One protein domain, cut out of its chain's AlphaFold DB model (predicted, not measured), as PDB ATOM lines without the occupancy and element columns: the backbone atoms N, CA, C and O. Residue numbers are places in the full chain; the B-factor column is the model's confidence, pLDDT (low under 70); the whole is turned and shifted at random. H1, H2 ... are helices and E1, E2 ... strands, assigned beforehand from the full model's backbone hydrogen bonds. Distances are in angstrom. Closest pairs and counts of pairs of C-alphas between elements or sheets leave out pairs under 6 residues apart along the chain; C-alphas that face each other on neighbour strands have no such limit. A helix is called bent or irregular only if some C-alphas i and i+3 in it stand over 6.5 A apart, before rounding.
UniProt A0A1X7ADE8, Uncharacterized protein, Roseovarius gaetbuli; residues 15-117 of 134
ATOM      1  N   CYS A  15     -10.038  19.603 -43.666       97.00
ATOM      2  CA  CYS A  15     -10.858  20.821 -43.586       97.00
ATOM      3  C   CYS A  15     -11.689  20.901 -42.288       97.00
ATOM      4  O   CYS A  15     -11.793  21.974 -41.706       97.00
ATOM      5  N   GLY A  16     -12.230  19.773 -41.808       97.38
ATOM      6  CA  GLY A  16     -12.973  19.715 -40.545       97.38
ATOM      7  C   GLY A  16     -12.085  19.895 -39.312       97.38
ATOM      8  O   GLY A  16     -12.478  20.603 -38.396       97.38
ATOM      9  N   ASP A  17     -10.875  19.329 -39.333       97.12
ATOM     10  CA  ASP A  17      -9.870  19.474 -38.265       97.12
ATOM     11  C   ASP A  17      -9.429  20.934 -38.082       97.12
ATOM     12  O   ASP A  17      -9.384  21.449 -36.966       97.12
ATOM     13  N   PHE A  18      -9.205  21.647 -39.192       98.25
ATOM     14  CA  PHE A  18      -8.910  23.079 -39.156       98.25
ATOM     15  C   PHE A  18     -10.039  23.882 -38.491       98.25
ATOM     16  O   PHE A  18      -9.784  24.682 -37.591       98.25
ATOM     17  N   VAL A  19     -11.291  23.658 -38.907       98.50
ATOM     18  CA  VAL A  19     -12.444  24.379 -38.344       98.50
ATOM     19  C   VAL A  19     -12.649  24.010 -36.874       98.50
ATOM     20  O   VAL A  19     -12.881  24.905 -36.064       98.50
ATOM     21  N   GLU A  20     -12.498  22.734 -36.503       98.25
ATOM     22  CA  GLU A  20     -12.565  22.301 -35.104       98.25
ATOM     23  C   GLU A  20     -11.524  23.023 -34.259       98.25
ATOM     24  O   GLU A  20     -11.877  23.625 -33.246       98.25
ATOM     25  N   THR A  21     -10.267  23.009 -34.698       98.06
ATOM     26  CA  THR A  21      -9.162  23.662 -33.996       98.06
ATOM     27  C   THR A  21      -9.460  25.142 -33.765       98.06
ATOM     28  O   THR A  21      -9.363  25.623 -32.635       98.06
ATOM     29  N   CYS A  22      -9.898  25.869 -34.798       98.31
ATOM     30  CA  CYS A  22     -10.265  27.278 -34.667       98.31
ATOM     31  C   CYS A  22     -11.411  27.503 -33.668       98.31
ATOM     32  O   CYS A  22     -11.332  28.424 -32.854       98.31
ATOM     33  N   ILE A  23     -12.458  26.671 -33.702       98.06
ATOM     34  CA  ILE A  23     -13.588  26.778 -32.770       98.06
ATOM     35  C   ILE A  23     -13.148  26.464 -31.341       98.06
ATOM     36  O   ILE A  23     -13.451  27.241 -30.447       98.06
ATOM     37  N   ARG A  24     -12.385  25.392 -31.110       97.69
ATOM     38  CA  ARG A  24     -11.903  25.020 -29.771       97.69
ATOM     39  C   ARG A  24     -10.990  26.081 -29.159       97.69
ATOM     40  O   ARG A  24     -11.061  26.314 -27.959       97.69
ATOM     41  N   MET A  25     -10.159  26.728 -29.974       97.88
ATOM     42  CA  MET A  25      -9.253  27.782 -29.511       97.88
ATOM     43  C   MET A  25      -9.966  29.119 -29.283       97.88
ATOM     44  O   MET A  25      -9.662  29.819 -28.323       97.88
ATOM     45  N   GLY A  26     -10.895  29.496 -30.167       96.56
ATOM     46  CA  GLY A  26     -11.590  30.786 -30.088       96.56
ATOM     47  C   GLY A  26     -12.835  30.780 -29.199       96.56
ATOM     48  O   GLY A  26     -13.223  31.826 -28.688       96.56
ATOM     49  N   LEU A  27     -13.472  29.619 -29.039       96.19
ATOM     50  CA  LEU A  27     -14.742  29.410 -28.343       96.19
ATOM     51  C   LEU A  27     -14.688  28.090 -27.541       96.19
ATOM     52  O   LEU A  27     -15.379  27.127 -27.884       96.19
ATOM     53  N   PRO A  28     -13.862  28.009 -26.484       95.81
ATOM     54  CA  PRO A  28     -13.586  26.753 -25.775       95.81
ATOM     55  C   PRO A  28     -14.832  26.081 -25.178       95.81
ATOM     56  O   PRO A  28     -14.903  24.852 -25.138       95.81
ATOM     57  N   ASP A  29     -15.830  26.877 -24.786       96.12
ATOM     58  CA  ASP A  29     -17.085  26.403 -24.189       96.12
ATOM     59  C   ASP A  29     -18.200  26.155 -25.225       96.12
ATOM     60  O   ASP A  29     -19.321  25.791 -24.862       96.12
ATOM     61  N   GLU A  30     -17.933  26.352 -26.522       97.69
ATOM     62  CA  GLU A  30     -18.931  26.125 -27.569       97.69
ATOM     63  C   GLU A  30     -19.224  24.619 -27.726       97.69
ATOM     64  O   GLU A  30     -18.315  23.814 -27.969       97.69
ATOM     65  N   PRO A  31     -20.496  24.201 -27.618       96.88
ATOM     66  CA  PRO A  31     -20.840  22.791 -27.656       96.88
ATOM     67  C   PRO A  31     -20.771  22.221 -29.078       96.88
ATOM     68  O   PRO A  31     -21.439  22.686 -30.001       96.88
ATOM     69  N   LEU A  32     -20.042  21.115 -29.235       97.69
ATOM     70  CA  LEU A  32     -20.105  20.261 -30.423       97.69
ATOM     71  C   LEU A  32     -20.987  19.049 -30.112       97.69
ATOM     72  O   LEU A  32     -20.573  18.128 -29.411       97.69
ATOM     73  N   LEU A  33     -22.229  19.065 -30.600       96.81
ATOM     74  CA  LEU A  33     -23.252  18.078 -30.242       96.81
ATOM     75  C   LEU A  33     -23.461  17.014 -31.329       96.81
ATOM     76  O   LEU A  33     -23.080  17.175 -32.489       96.81
ATOM     77  N   GLY A  34     -24.104  15.906 -30.956       97.44
ATOM     78  CA  GLY A  34     -24.555  14.883 -31.901       97.44
ATOM     79  C   GLY A  34     -23.420  14.267 -32.726       97.44
ATOM     80  O   GLY A  34     -22.384  13.877 -32.188       97.44
ATOM     81  N   ALA A  35     -23.623  14.140 -34.041       97.75
ATOM     82  CA  ALA A  35     -22.610  13.579 -34.937       97.75
ATOM     83  C   ALA A  35     -21.375  14.488 -35.082       97.75
ATOM     84  O   ALA A  35     -20.278  13.972 -35.291       97.75
ATOM     85  N   LEU A  36     -21.529  15.807 -34.911       98.00
ATOM     86  CA  LEU A  36     -20.414  16.756 -34.937       98.00
ATOM     87  C   LEU A  36     -19.453  16.523 -33.773       98.00
ATOM     88  O   LEU A  36     -18.258  16.403 -34.002       98.00
ATOM     89  N   GLY A  37     -19.977  16.353 -32.556       97.31
ATOM     90  CA  GLY A  37     -19.154  16.035 -31.384       97.31
ATOM     91  C   GLY A  37     -18.446  14.678 -31.457       97.31
ATOM     92  O   GLY A  37     -17.456  14.465 -30.767       97.31
ATOM     93  N   LYS A  38     -18.939  13.754 -32.293       97.81
ATOM     94  CA  LYS A  38     -18.341  12.422 -32.491       97.81
ATOM     95  C   LYS A  38     -17.303  12.389 -33.611       97.81
ATOM     96  O   LYS A  38     -16.350  11.623 -33.530       97.81
ATOM     97  N   ASN A  39     -17.528  13.143 -34.684       97.12
ATOM     98  CA  ASN A  39     -16.644  13.182 -35.843       97.12
ATOM     99  C   ASN A  39     -16.643  14.587 -36.475       97.12
ATOM    100  O   ASN A  39     -17.342  14.815 -37.471       97.12
ATOM    101  N   PRO A  40     -15.860  15.518 -35.913       96.62
ATOM    102  CA  PRO A  40     -15.711  16.874 -36.438       96.62
ATOM    103  C   PRO A  40     -14.867  16.940 -37.719       96.62
ATOM    104  O   PRO A  40     -14.974  17.900 -38.484       96.62
ATOM    105  N   TYR A  41     -14.103  15.890 -38.031       95.69
ATOM    106  CA  TYR A  41     -13.338  15.792 -39.277       95.69
ATOM    107  C   TYR A  41     -14.234  15.660 -40.512       95.69
ATOM    108  O   TYR A  41     -13.841  16.034 -41.621       95.69
ATOM    109  N   TRP A  42     -15.462  15.159 -40.344       96.75
ATOM    110  CA  TRP A  42     -16.414  15.064 -41.440       96.75
ATOM    111  C   TRP A  42     -17.116  16.396 -41.705       96.75
ATOM    112  O   TRP A  42     -18.016  16.799 -40.970       96.75
ATOM    113  N   ALA A  43     -16.767  17.045 -42.819       97.56
ATOM    114  CA  ALA A  43     -17.273  18.369 -43.191       97.56
ATOM    115  C   ALA A  43     -18.803  18.512 -43.090       97.56
ATOM    116  O   ALA A  43     -19.291  19.520 -42.594       97.56
ATOM    117  N   ARG A  44     -19.583  17.505 -43.509       97.94
ATOM    118  CA  ARG A  44     -21.053  17.602 -43.467       97.94
ATOM    119  C   ARG A  44     -21.630  17.580 -42.049       97.94
ATOM    120  O   ARG A  44     -22.716  18.116 -41.855       97.94
ATOM    121  N   ASN A  45     -20.921  17.031 -41.058       98.44
ATOM    122  CA  ASN A  45     -21.383  17.071 -39.667       98.44
ATOM    123  C   ASN A  45     -21.436  18.500 -39.120       98.44
ATOM    124  O   ASN A  45     -22.225  18.771 -38.220       98.44
ATOM    125  N   TRP A  46     -20.680  19.433 -39.704       98.56
ATOM    126  CA  TRP A  46     -20.746  20.846 -39.341       98.56
ATOM    127  C   TRP A  46     -22.102  21.486 -39.634       98.56
ATOM    128  O   TRP A  46     -22.377  22.537 -39.080       98.56
ATOM    129  N   LEU A  47     -23.002  20.845 -40.393       98.56
ATOM    130  CA  LEU A  47     -24.408  21.266 -40.481       98.56
ATOM    131  C   LEU A  47     -25.158  21.159 -39.143       98.56
ATOM    132  O   LEU A  47     -26.257  21.683 -39.031       98.56
ATOM    133  N   LEU A  48     -24.596  20.493 -38.136       98.44
ATOM    134  CA  LEU A  48     -25.152  20.418 -36.783       98.44
ATOM    135  C   LEU A  48     -24.541  21.464 -35.837       98.44
ATOM    136  O   LEU A  48     -24.859  21.473 -34.652       98.44
ATOM    137  N   PHE A  49     -23.629  22.305 -36.332       98.56
ATOM    138  CA  PHE A  49     -22.947  23.301 -35.518       98.56
ATOM    139  C   PHE A  49     -23.884  24.455 -35.157       98.56
ATOM    140  O   PHE A  49     -24.444  25.095 -36.047       98.56
ATOM    141  N   GLY A  50     -24.012  24.739 -33.861       97.38
ATOM    142  CA  GLY A  50     -24.729  25.896 -33.335       97.38
ATOM    143  C   GLY A  50     -26.090  26.154 -33.996       97.38
ATOM    144  O   GLY A  50     -26.959  25.285 -34.033       97.38
ATOM    145  N   ARG A  51     -26.288  27.377 -34.496       96.38
ATOM    146  CA  ARG A  51     -27.539  27.840 -35.114       96.38
ATOM    147  C   ARG A  51     -27.398  28.031 -36.623       96.38
ATOM    148  O   ARG A  51     -26.337  28.414 -37.115       96.38
ATOM    149  N   GLU A  52     -28.486  27.804 -37.356       97.56
ATOM    150  CA  GLU A  52     -28.558  28.145 -38.781       97.56
ATOM    151  C   GLU A  52     -28.583  29.656 -38.987       97.56
ATOM    152  O   GLU A  52     -29.268  30.377 -38.259       97.56
ATOM    153  N   VAL A  53     -27.851  30.131 -39.990       96.94
ATOM    154  CA  VAL A  53     -27.826  31.541 -40.384       96.94
ATOM    155  C   VAL A  53     -27.778  31.664 -41.901       96.94
ATOM    156  O   VAL A  53     -27.451  30.716 -42.611       96.94
ATOM    157  N   GLN A  54     -28.058  32.862 -42.409       96.25
ATOM    158  CA  GLN A  54     -27.611  33.225 -43.753       96.25
ATOM    159  C   GLN A  54     -26.077  33.359 -43.771       96.25
ATOM    160  O   GLN A  54     -25.492  33.662 -42.727       96.25
ATOM    161  N   PRO A  55     -25.405  33.177 -44.922       97.06
ATOM    162  CA  PRO A  55     -23.970  33.421 -45.035       97.06
ATOM    163  C   PRO A  55     -23.604  34.852 -44.604       97.06
ATOM    164  O   PRO A  55     -23.962  35.834 -45.255       97.06
ATOM    165  N   ILE A  56     -22.882  34.953 -43.490       96.38
ATOM    166  CA  ILE A  56     -22.357  36.190 -42.900       96.38
ATOM    167  C   ILE A  56     -20.870  36.011 -42.616       96.38
ATOM    168  O   ILE A  56     -20.389  34.879 -42.564       96.38
ATOM    169  N   ILE A  57     -20.140  37.110 -42.432       95.81
ATOM    170  CA  ILE A  57     -18.704  37.052 -42.128       95.81
ATOM    171  C   ILE A  57     -18.430  36.148 -40.914       95.81
ATOM    172  O   ILE A  57     -19.113  36.235 -39.897       95.81
ATOM    173  N   GLY A  58     -17.445  35.259 -41.027       95.88
ATOM    174  CA  GLY A  58     -17.053  34.316 -39.978       95.88
ATOM    175  C   GLY A  58     -17.973  33.103 -39.804       95.88
ATOM    176  O   GLY A  58     -17.616  32.197 -39.057       95.88
ATOM    177  N   ALA A  59     -19.126  33.034 -40.484       97.75
ATOM    178  CA  ALA A  59     -19.982  31.851 -40.418       97.75
ATOM    179  C   ALA A  59     -19.259  30.612 -40.962       97.75
ATOM    180  O   ALA A  59     -18.532  30.687 -41.955       97.75
ATOM    181  N   VAL A  60     -19.511  29.457 -40.348       98.62
ATOM    182  CA  VAL A  60     -19.043  28.164 -40.852       98.62
ATOM    183  C   VAL A  60     -19.909  27.783 -42.049       98.62
ATOM    184  O   VAL A  60     -21.104  27.531 -41.901       98.62
ATOM    185  N   LEU A  61     -19.319  27.753 -43.241       98.81
ATOM    186  CA  LEU A  61     -19.984  27.331 -44.469       98.81
ATOM    187  C   LEU A  61     -19.666  25.872 -44.755       98.81
ATOM    188  O   LEU A  61     -18.500  25.474 -44.770       98.81
ATOM    189  N   VAL A  62     -20.706  25.092 -45.033       98.75
ATOM    190  CA  VAL A  62     -20.595  23.678 -45.385       98.75
ATOM    191  C   VAL A  62     -20.998  23.494 -46.837       98.75
ATOM    192  O   VAL A  62     -22.074  23.924 -47.248       98.75
ATOM    193  N   PHE A  63     -20.151  22.825 -47.611       98.56
ATOM    194  CA  PHE A  63     -20.336  22.615 -49.040       98.56
ATOM    195  C   PHE A  63     -20.381  21.134 -49.395       98.56
ATOM    196  O   PHE A  63     -19.670  20.319 -48.801       98.56
ATOM    197  N   GLU A  64     -21.134  20.784 -50.432       97.44
ATOM    198  CA  GLU A  64     -21.018  19.476 -51.066       97.44
ATOM    199  C   GLU A  64     -19.706  19.349 -51.851       97.44
ATOM    200  O   GLU A  64     -19.161  20.314 -52.403       97.44
ATOM    201  N   ARG A  65     -19.162  18.129 -51.890       93.06
ATOM    202  CA  ARG A  65     -18.011  17.766 -52.724       93.06
ATOM    203  C   ARG A  65     -18.064  16.272 -53.042       93.06
ATOM    204  O   ARG A  65     -17.490  15.464 -52.313       93.06
ATOM    205  N   GLY A  66     -18.783  15.907 -54.106       91.12
ATOM    206  CA  GLY A  66     -19.066  14.505 -54.433       91.12
ATOM    207  C   GLY A  66     -19.802  13.806 -53.283       91.12
ATOM    208  O   GLY A  66     -20.701  14.387 -52.675       91.12
ATOM    209  N   SER A  67     -19.372  12.595 -52.921       89.50
ATOM    210  CA  SER A  67     -19.896  11.873 -51.749       89.50
ATOM    211  C   SER A  67     -19.493  12.497 -50.404       89.50
ATOM    212  O   SER A  67     -20.067  12.150 -49.373       89.50
ATOM    213  N   GLY A  68     -18.536  13.432 -50.401       92.00
ATOM    214  CA  GLY A  68     -18.083  14.140 -49.209       92.00
ATOM    215  C   GLY A  68     -18.544  15.586 -49.122       92.00
ATOM    216  O   GLY A  68     -19.600  15.974 -49.631       92.00
ATOM    217  N   GLY A  69     -17.749  16.395 -48.431       95.81
ATOM    218  CA  GLY A  69     -17.998  17.821 -48.276       95.81
ATOM    219  C   GLY A  69     -16.719  18.626 -48.098       95.81
ATOM    220  O   GLY A  69     -15.615  18.077 -48.084       95.81
ATOM    221  N   HIS A  70     -16.893  19.933 -47.975       97.88
ATOM    222  CA  HIS A  70     -15.860  20.887 -47.581       97.88
ATOM    223  C   HIS A  70     -16.442  21.835 -46.538       97.88
ATOM    224  O   HIS A  70     -17.637  22.121 -46.582       97.88
ATOM    225  N   VAL A  71     -15.621  22.306 -45.609       98.69
ATOM    226  CA  VAL A  71     -16.043  23.243 -44.568       98.69
ATOM    227  C   VAL A  71     -14.967  24.304 -44.356       98.69
ATOM    228  O   VAL A  71     -13.779  24.021 -44.505       98.69
ATOM    229  N   GLY A  72     -15.387  25.528 -44.056       98.56
ATOM    230  CA  GLY A  72     -14.502  26.651 -43.759       98.56
ATOM    231  C   GLY A  72     -15.292  27.882 -43.329       98.56
ATOM    232  O   GLY A  72     -16.518  27.841 -43.242       98.56
ATOM    233  N   PHE A  73     -14.598  28.982 -43.067       98.44
ATOM    234  CA  PHE A  73     -15.196  30.228 -42.600       98.44
ATOM    235  C   PHE A  73     -15.471  31.180 -43.763       98.44
ATOM    236  O   PHE A  73     -14.611  31.401 -44.618       98.44
ATOM    237  N   ALA A  74     -16.662  31.768 -43.793       97.62
ATOM    238  CA  ALA A  74     -17.022  32.778 -44.775       97.62
ATOM    239  C   ALA A  74     -16.216  34.064 -44.551       97.62
ATOM    240  O   ALA A  74     -16.209  34.611 -43.448       97.62
ATOM    241  N   ILE A  75     -15.591  34.585 -45.601       95.38
ATOM    242  CA  ILE A  75     -14.827  35.845 -45.538       95.38
ATOM    243  C   ILE A  75     -15.330  36.900 -46.530       95.38
ATOM    244  O   ILE A  75     -15.188  38.095 -46.295       95.38
ATOM    245  N   GLY A  76     -15.982  36.472 -47.608       95.25
ATOM    246  CA  GLY A  76     -16.534  37.357 -48.625       95.25
ATOM    247  C   GLY A  76     -17.326  36.583 -49.668       95.25
ATOM    248  O   GLY A  76     -17.509  35.367 -49.562       95.25
ATOM    249  N   GLN A  77     -17.811  37.285 -50.681       96.19
ATOM    250  CA  GLN A  77     -18.519  36.694 -51.810       96.19
ATOM    251  C   GLN A  77     -18.371  37.552 -53.066       96.19
ATOM    252  O   GLN A  77     -18.084  38.739 -52.988       96.19
ATOM    253  N   ASP A  78     -18.651  36.964 -54.217       94.69
ATOM    254  CA  ASP A  78     -19.047  37.684 -55.426       94.69
ATOM    255  C   ASP A  78     -20.420  37.173 -55.879       94.69
ATOM    256  O   ASP A  78     -21.095  36.461 -55.131       94.69
ATOM    257  N   ASP A  79     -20.866  37.518 -57.083       94.44
ATOM    258  CA  ASP A  79     -22.174  37.101 -57.598       94.44
ATOM    259  C   ASP A  79     -22.345  35.577 -57.611       94.44
ATOM    260  O   ASP A  79     -23.410  35.052 -57.280       94.44
ATOM    261  N   THR A  80     -21.265  34.853 -57.893       95.69
ATOM    262  CA  THR A  80     -21.267  33.421 -58.218       95.69
ATOM    263  C   THR A  80     -20.605  32.541 -57.157       95.69
ATOM    264  O   THR A  80     -20.908  31.348 -57.088       95.69
ATOM    265  N   HIS A  81     -19.721  33.093 -56.318       97.62
ATOM    266  CA  HIS A  81     -18.912  32.326 -55.367       97.62
ATOM    267  C   HIS A  81     -18.879  32.942 -53.967       97.62
ATOM    268  O   HIS A  81     -19.030  34.149 -53.785       97.62
ATOM    269  N   PHE A  82     -18.620  32.094 -52.977       97.44
ATOM    270  CA  PHE A  82     -18.124  32.491 -51.665       97.44
ATOM    271  C   PHE A  82     -16.599  32.452 -51.647       97.44
ATOM    272  O   PHE A  82     -15.984  31.591 -52.278       97.44
ATOM    273  N   TYR A  83     -16.008  33.348 -50.872       96.69
ATOM    274  CA  TYR A  83     -14.609  33.294 -50.478       96.69
ATOM    275  C   TYR A  83     -14.567  32.663 -49.092       96.69
ATOM    276  O   TYR A  83     -15.276  33.100 -48.179       96.69
ATOM    277  N   VAL A  84     -13.782  31.597 -48.961       97.12
ATOM    278  CA  VAL A  84     -13.807  30.707 -47.801       97.12
ATOM    279  C   VAL A  84     -12.391  30.506 -47.287       97.12
ATOM    280  O   VAL A  84     -11.541  29.973 -48.001       97.12
ATOM    281  N   LEU A  85     -12.148  30.917 -46.044       97.56
ATOM    282  CA  LEU A  85     -10.936  30.564 -45.314       97.56
ATOM    283  C   LEU A  85     -11.072  29.121 -44.824       97.56
ATOM    284  O   LEU A  85     -11.970  28.811 -44.041       97.56
ATOM    285  N   GLY A  86     -10.199  28.228 -45.278       97.06
ATOM    286  CA  GLY A  86     -10.312  26.809 -44.958       97.06
ATOM    287  C   GLY A  86      -8.994  26.058 -45.056       97.06
ATOM    288  O   GLY A  86      -8.086  26.450 -45.789       97.06
ATOM    289  N   GLY A  87      -8.920  24.952 -44.316       95.50
ATOM    290  CA  GLY A  87      -7.824  23.992 -44.368       95.50
ATOM    291  C   GLY A  87      -7.975  22.975 -45.499       95.50
ATOM    292  O   GLY A  87      -9.048  22.807 -46.087       95.50
ATOM    293  N   ASN A  88      -6.889  22.261 -45.789       92.56
ATOM    294  CA  ASN A  88      -6.786  21.270 -46.862       92.56
ATOM    295  C   ASN A  88      -7.204  21.791 -48.250       92.56
ATOM    296  O   ASN A  88      -7.714  21.049 -49.097       92.56
ATOM    297  N   GLN A  89      -6.985  23.080 -48.494       86.69
ATOM    298  CA  GLN A  89      -7.137  23.696 -49.805       86.69
ATOM    299  C   GLN A  89      -5.756  23.695 -50.454       86.69
ATOM    300  O   GLN A  89      -4.922  24.543 -50.153       86.69
ATOM    301  N   SER A  90      -5.498  22.671 -51.273       89.44
ATOM    302  CA  SER A  90      -4.165  22.381 -51.826       89.44
ATOM    303  C   SER A  90      -3.092  22.120 -50.754       89.44
ATOM    304  O   SER A  90      -1.964  22.562 -50.893       89.44
ATOM    305  N   ASP A  91      -3.430  21.366 -49.698       89.50
ATOM    306  CA  ASP A  91      -2.573  21.155 -48.504       89.50
ATOM    307  C   ASP A  91      -2.242  22.380 -47.657       89.50
ATOM    308  O   ASP A  91      -1.301  22.348 -46.870       89.50
ATOM    309  N   ALA A  92      -3.012  23.453 -47.773       91.12
ATOM    310  CA  ALA A  92      -2.751  24.660 -47.008       91.12
ATOM    311  C   ALA A  92      -4.025  25.215 -46.370       91.12
ATOM    312  O   ALA A  92      -5.149  24.855 -46.744       91.12
ATOM    313  N   VAL A  93      -3.819  26.108 -45.400       95.19
ATOM    314  CA  VAL A  93      -4.839  27.050 -44.941       95.19
ATOM    315  C   VAL A  93      -4.800  28.236 -45.890       95.19
ATOM    316  O   VAL A  93      -3.813  28.963 -45.942       95.19
ATOM    317  N   THR A  94      -5.850  28.403 -46.684       94.06
ATOM    318  CA  THR A  94      -5.918  29.458 -47.701       94.06
ATOM    319  C   THR A  94      -7.328  30.009 -47.818       94.06
ATOM    320  O   THR A  94      -8.275  29.521 -47.195       94.06
ATOM    321  N   ILE A  95      -7.474  31.026 -48.658       94.31
ATOM    322  CA  ILE A  95      -8.760  31.511 -49.132       94.31
ATOM    323  C   ILE A  95      -9.061  30.817 -50.461       94.31
ATOM    324  O   ILE A  95      -8.316  30.990 -51.426       94.31
ATOM    325  N   ALA A  96     -10.153  30.057 -50.529       93.56
ATOM    326  CA  ALA A  96     -10.638  29.466 -51.772       93.56
ATOM    327  C   ALA A  96     -11.955  30.098 -52.206       93.56
ATOM    328  O   ALA A  96     -12.822  30.425 -51.395       93.56
ATOM    329  N   ARG A  97     -12.113  30.205 -53.523       95.00
ATOM    330  CA  ARG A  97     -13.341  30.646 -54.174       95.00
ATOM    331  C   ARG A  97     -14.209  29.419 -54.476       95.00
ATOM    332  O   ARG A  97     -13.810  28.558 -55.257       95.00
ATOM    333  N   ILE A  98     -15.379  29.309 -53.846       96.12
ATOM    334  CA  ILE A  98     -16.271  28.139 -53.934       96.12
ATOM    335  C   ILE A  98     -17.639  28.564 -54.469       96.12
ATOM    336  O   ILE A  98     -18.266  29.467 -53.922       96.12
ATOM    337  N   ILE A  99     -18.101  27.920 -55.545       97.50
ATOM    338  CA  ILE A  99     -19.366  28.267 -56.208       97.50
ATOM    339  C   ILE A  99     -20.553  28.138 -55.244       97.50
ATOM    340  O   ILE A  99     -20.657  27.163 -54.495       97.50
ATOM    341  N   LYS A 100     -21.459  29.121 -55.278       98.25
ATOM    342  CA  LYS A 100     -22.599  29.208 -54.351       98.25
ATOM    343  C   LYS A 100     -23.535  28.003 -54.424       98.25
ATOM    344  O   LYS A 100     -24.072  27.607 -53.398       98.25
ATOM    345  N   SER A 101     -23.688  27.389 -55.600       98.12
ATOM    346  CA  SER A 101     -24.555  26.218 -55.795       98.12
ATOM    347  C   SER A 101     -24.135  24.992 -54.984       98.12
ATOM    348  O   SER A 101     -24.961  24.119 -54.753       98.12
ATOM    349  N   ARG A 102     -22.881  24.932 -54.516       98.38
ATOM    350  CA  ARG A 102     -22.396  23.845 -53.656       98.38
ATOM    351  C   ARG A 102     -22.711  24.053 -52.175       98.38
ATOM    352  O   ARG A 102     -22.346  23.197 -51.373       98.38
ATOM    353  N   LEU A 103     -23.276  25.192 -51.769       98.69
ATOM    354  CA  LEU A 103     -23.551  25.470 -50.360       98.69
ATOM    355  C   LEU A 103     -24.678  24.562 -49.852       98.69
ATOM    356  O   LEU A 103     -25.786  24.587 -50.373       98.69
ATOM    357  N   LEU A 104     -24.392  23.803 -48.796       98.62
ATOM    358  CA  LEU A 104     -25.376  23.001 -48.070       98.62
ATOM    359  C   LEU A 104     -25.981  23.767 -46.891       98.62
ATOM    360  O   LEU A 104     -27.127  23.529 -46.527       98.62
ATOM    361  N   GLY A 105     -25.215  24.669 -46.274       98.62
ATOM    362  CA  GLY A 105     -25.709  25.511 -45.190       98.62
ATOM    363  C   GLY A 105     -24.625  26.378 -44.563       98.62
ATOM    364  O   GLY A 105     -23.429  26.124 -44.734       98.62
ATOM    365  N   ALA A 106     -25.061  27.395 -43.822       98.50
ATOM    366  CA  ALA A 106     -24.208  28.269 -43.030       98.50
ATOM    367  C   ALA A 106     -24.597  28.183 -41.550       98.50
ATOM    368  O   ALA A 106     -25.779  28.132 -41.199       98.50
ATOM    369  N   ARG A 107     -23.587  28.133 -40.682       98.44
ATOM    370  CA  ARG A 107     -23.745  27.893 -39.248       98.44
ATOM    371  C   ARG A 107     -22.982  28.914 -38.424       98.44
ATOM    372  O   ARG A 107     -21.919  29.389 -38.820       98.44
ATOM    373  N   TRP A 108     -23.540  29.241 -37.270       97.75
ATOM    374  CA  TRP A 108     -22.997  30.218 -36.335       97.75
ATOM    375  C   TRP A 108     -22.955  29.626 -34.921       97.75
ATOM    376  O   TRP A 108     -23.865  28.866 -34.584       97.75
ATOM    377  N   PRO A 109     -21.964  29.978 -34.082       97.38
ATOM    378  CA  PRO A 109     -21.910  29.535 -32.691       97.38
ATOM    379  C   PRO A 109     -23.227  29.755 -31.927       97.38
ATOM    380  O   PRO A 109     -23.914  30.771 -32.077       97.38
ATOM    381  N   ALA A 110     -23.602  28.801 -31.083       96.50
ATOM    382  CA  ALA A 110     -24.738  28.925 -30.184       96.50
ATOM    383  C   ALA A 110     -24.453  29.927 -29.060       96.50
ATOM    384  O   ALA A 110     -25.361  30.669 -28.678       96.50
ATOM    385  N   THR A 111     -23.211  29.998 -28.576       95.81
ATOM    386  CA  THR A 111     -22.821  30.826 -27.420       95.81
ATOM    387  C   THR A 111     -22.606  32.304 -27.747       95.81
ATOM    388  O   THR A 111     -22.525  33.121 -26.832       95.81
ATOM    389  N   TYR A 112     -22.566  32.682 -29.029       92.00
ATOM    390  CA  TYR A 112     -22.317  34.063 -29.446       92.00
ATOM    391  C   TYR A 112     -23.460  34.611 -30.311       92.00
ATOM    392  O   TYR A 112     -23.879  33.947 -31.263       92.00
ATOM    393  N   PRO A 113     -23.978  35.825 -30.051       90.19
ATOM    394  CA  PRO A 113     -24.999  36.416 -30.907       90.19
ATOM    395  C   PRO A 113     -24.417  36.723 -32.300       90.19
ATOM    396  O   PRO A 113     -23.307  37.256 -32.395       90.19
ATOM    397  N   PRO A 114     -25.128  36.413 -33.399       83.38
ATOM    398  CA  PRO A 114     -24.640  36.726 -34.733       83.38
ATOM    399  C   PRO A 114     -24.571  38.240 -34.931       83.38
ATOM    400  O   PRO A 114     -25.582  38.938 -34.859       83.38
ATOM    401  N   ARG A 115     -23.376  38.755 -35.234       80.81
ATOM    402  CA  ARG A 115     -23.249  40.084 -35.836       80.81
ATOM    403  C   ARG A 115     -23.652  39.952 -37.296       80.81
ATOM    404  O   ARG A 115     -22.950  39.303 -38.065       80.81
ATOM    405  N   LEU A 116     -24.770  40.567 -37.676       77.75
ATOM    406  CA  LEU A 116     -25.311  40.546 -39.042       77.75
ATOM    407  C   LEU A 116     -24.483  41.411 -40.009       77.75
ATOM    408  O   LEU A 116     -25.002  42.292 -40.693       77.75
ATOM    409  N   GLN A 117     -23.180  41.169 -40.065       85.12
ATOM    410  CA  GLN A 117     -22.303  41.780 -41.041       85.12
ATOM    411  C   GLN A 117     -22.361  40.951 -42.323       85.12
ATOM    412  O   GLN A 117     -21.963  39.782 -42.371       85.12
TER     413      GLN A 117
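AT A GLANCE: This is residues 15 to 117 of the 134 residues of an uncharacterized protein of Roseovarius gaetbuli (UniProt A0A1X7ADE8). One strongly twisted sheet of six strands, several of them sharply bent, is covered on one face by helices H1 and H3, and no named helix is on its other face. H1 runs along E3 and E4, H3 crosses slantwise over E2, and the short H2 packs on H3, away from the sheet. The printed part has 103 residues, with three named helices and then six named strands along the chain; the sheet's order is E1, E6, E2, E3, E4, E5, antiparallel throughout, and the class is mixed, helices and strands. The whole is compact, with a radius of gyration of the C-alphas of 12.4 A, and rounded, with spans of 34 by 30 by 21 A.

IN THESE COORDINATES: The sheet holds E1, residues 51 to 53; E6, residues 103 to 108, 14.8 A long; E2, residues 60 to 65, 15.8 A; E3, residues 68 to 77, 22.7 A; E4, residues 81 to 89, 15.6 A; and E5, residues 92 to 99, 19.3 A. E3 bends by 85 degrees at residue 74, E4 by 86 degrees at residue 86 and E5 by 61 degrees at residue 95. H1, residues 15 to 26, is 16.8 A long and begins at C-alpha 15 (-10.858, 20.821, -43.586). H2 is residues 34 to 38 and H3 residues 43 to 48. E6 ends at C-alpha 108 (-22.997, 30.218, -36.335).

HOW THE PARTS SIT: E2, E3, E4 and E5 form a meander, each strand the antiparallel neighbour of the one before, joined as hairpins. N 63 and O 70 are 2.8 A apart between E2 and E3, N 73 and O 85 2.8 A between E3 and E4, and N 84 and O 96 2.9 A between E4 and E5, each within hydrogen-bond range. The pairing of E3 is staggered: residues 68 to 73 pair with E2, and residues 73 to 77 with E4. On the other side of E2, N 62 and O 105 of E6 are 2.9 A apart. N 51 of edge strand E1 and O 108 of E6 are 2.8 A apart. H1 is on the sheet at a height of 9.2 A, over E3 and E4, at 12 degrees to E3 on the local plane. H3 is on the same face at 6.7 A, only just over E2, on which 3 of its C-alphas fall, at 45 degrees to E2 on the local plane. H1 and H3 only just touch, with 3 pairs of C-alphas within 8 A, through residues 15 to 16 of H1 alone; the closest C-alphas, of Gly 16 and Ala 43, are 5.2 A apart. H2 touches H3, with the C-alphas of Leu 36 and Asn 45 closest at 4.8 A, and is not on the sheet. Every O i to N i+4 pair is within hydrogen-bond range in H1 and H2; in H3 0 of 2 are, but 3 of 3 O i to N i+3 pairs.

THE WHOLE: The two C-alphas farthest apart, of Asp 29 and Asp 79, are 35.4 A apart. The printed part has no cut, and no link between named elements is long. The mean pLDDT of the printed part is 95.9, and no printed residue is under 70.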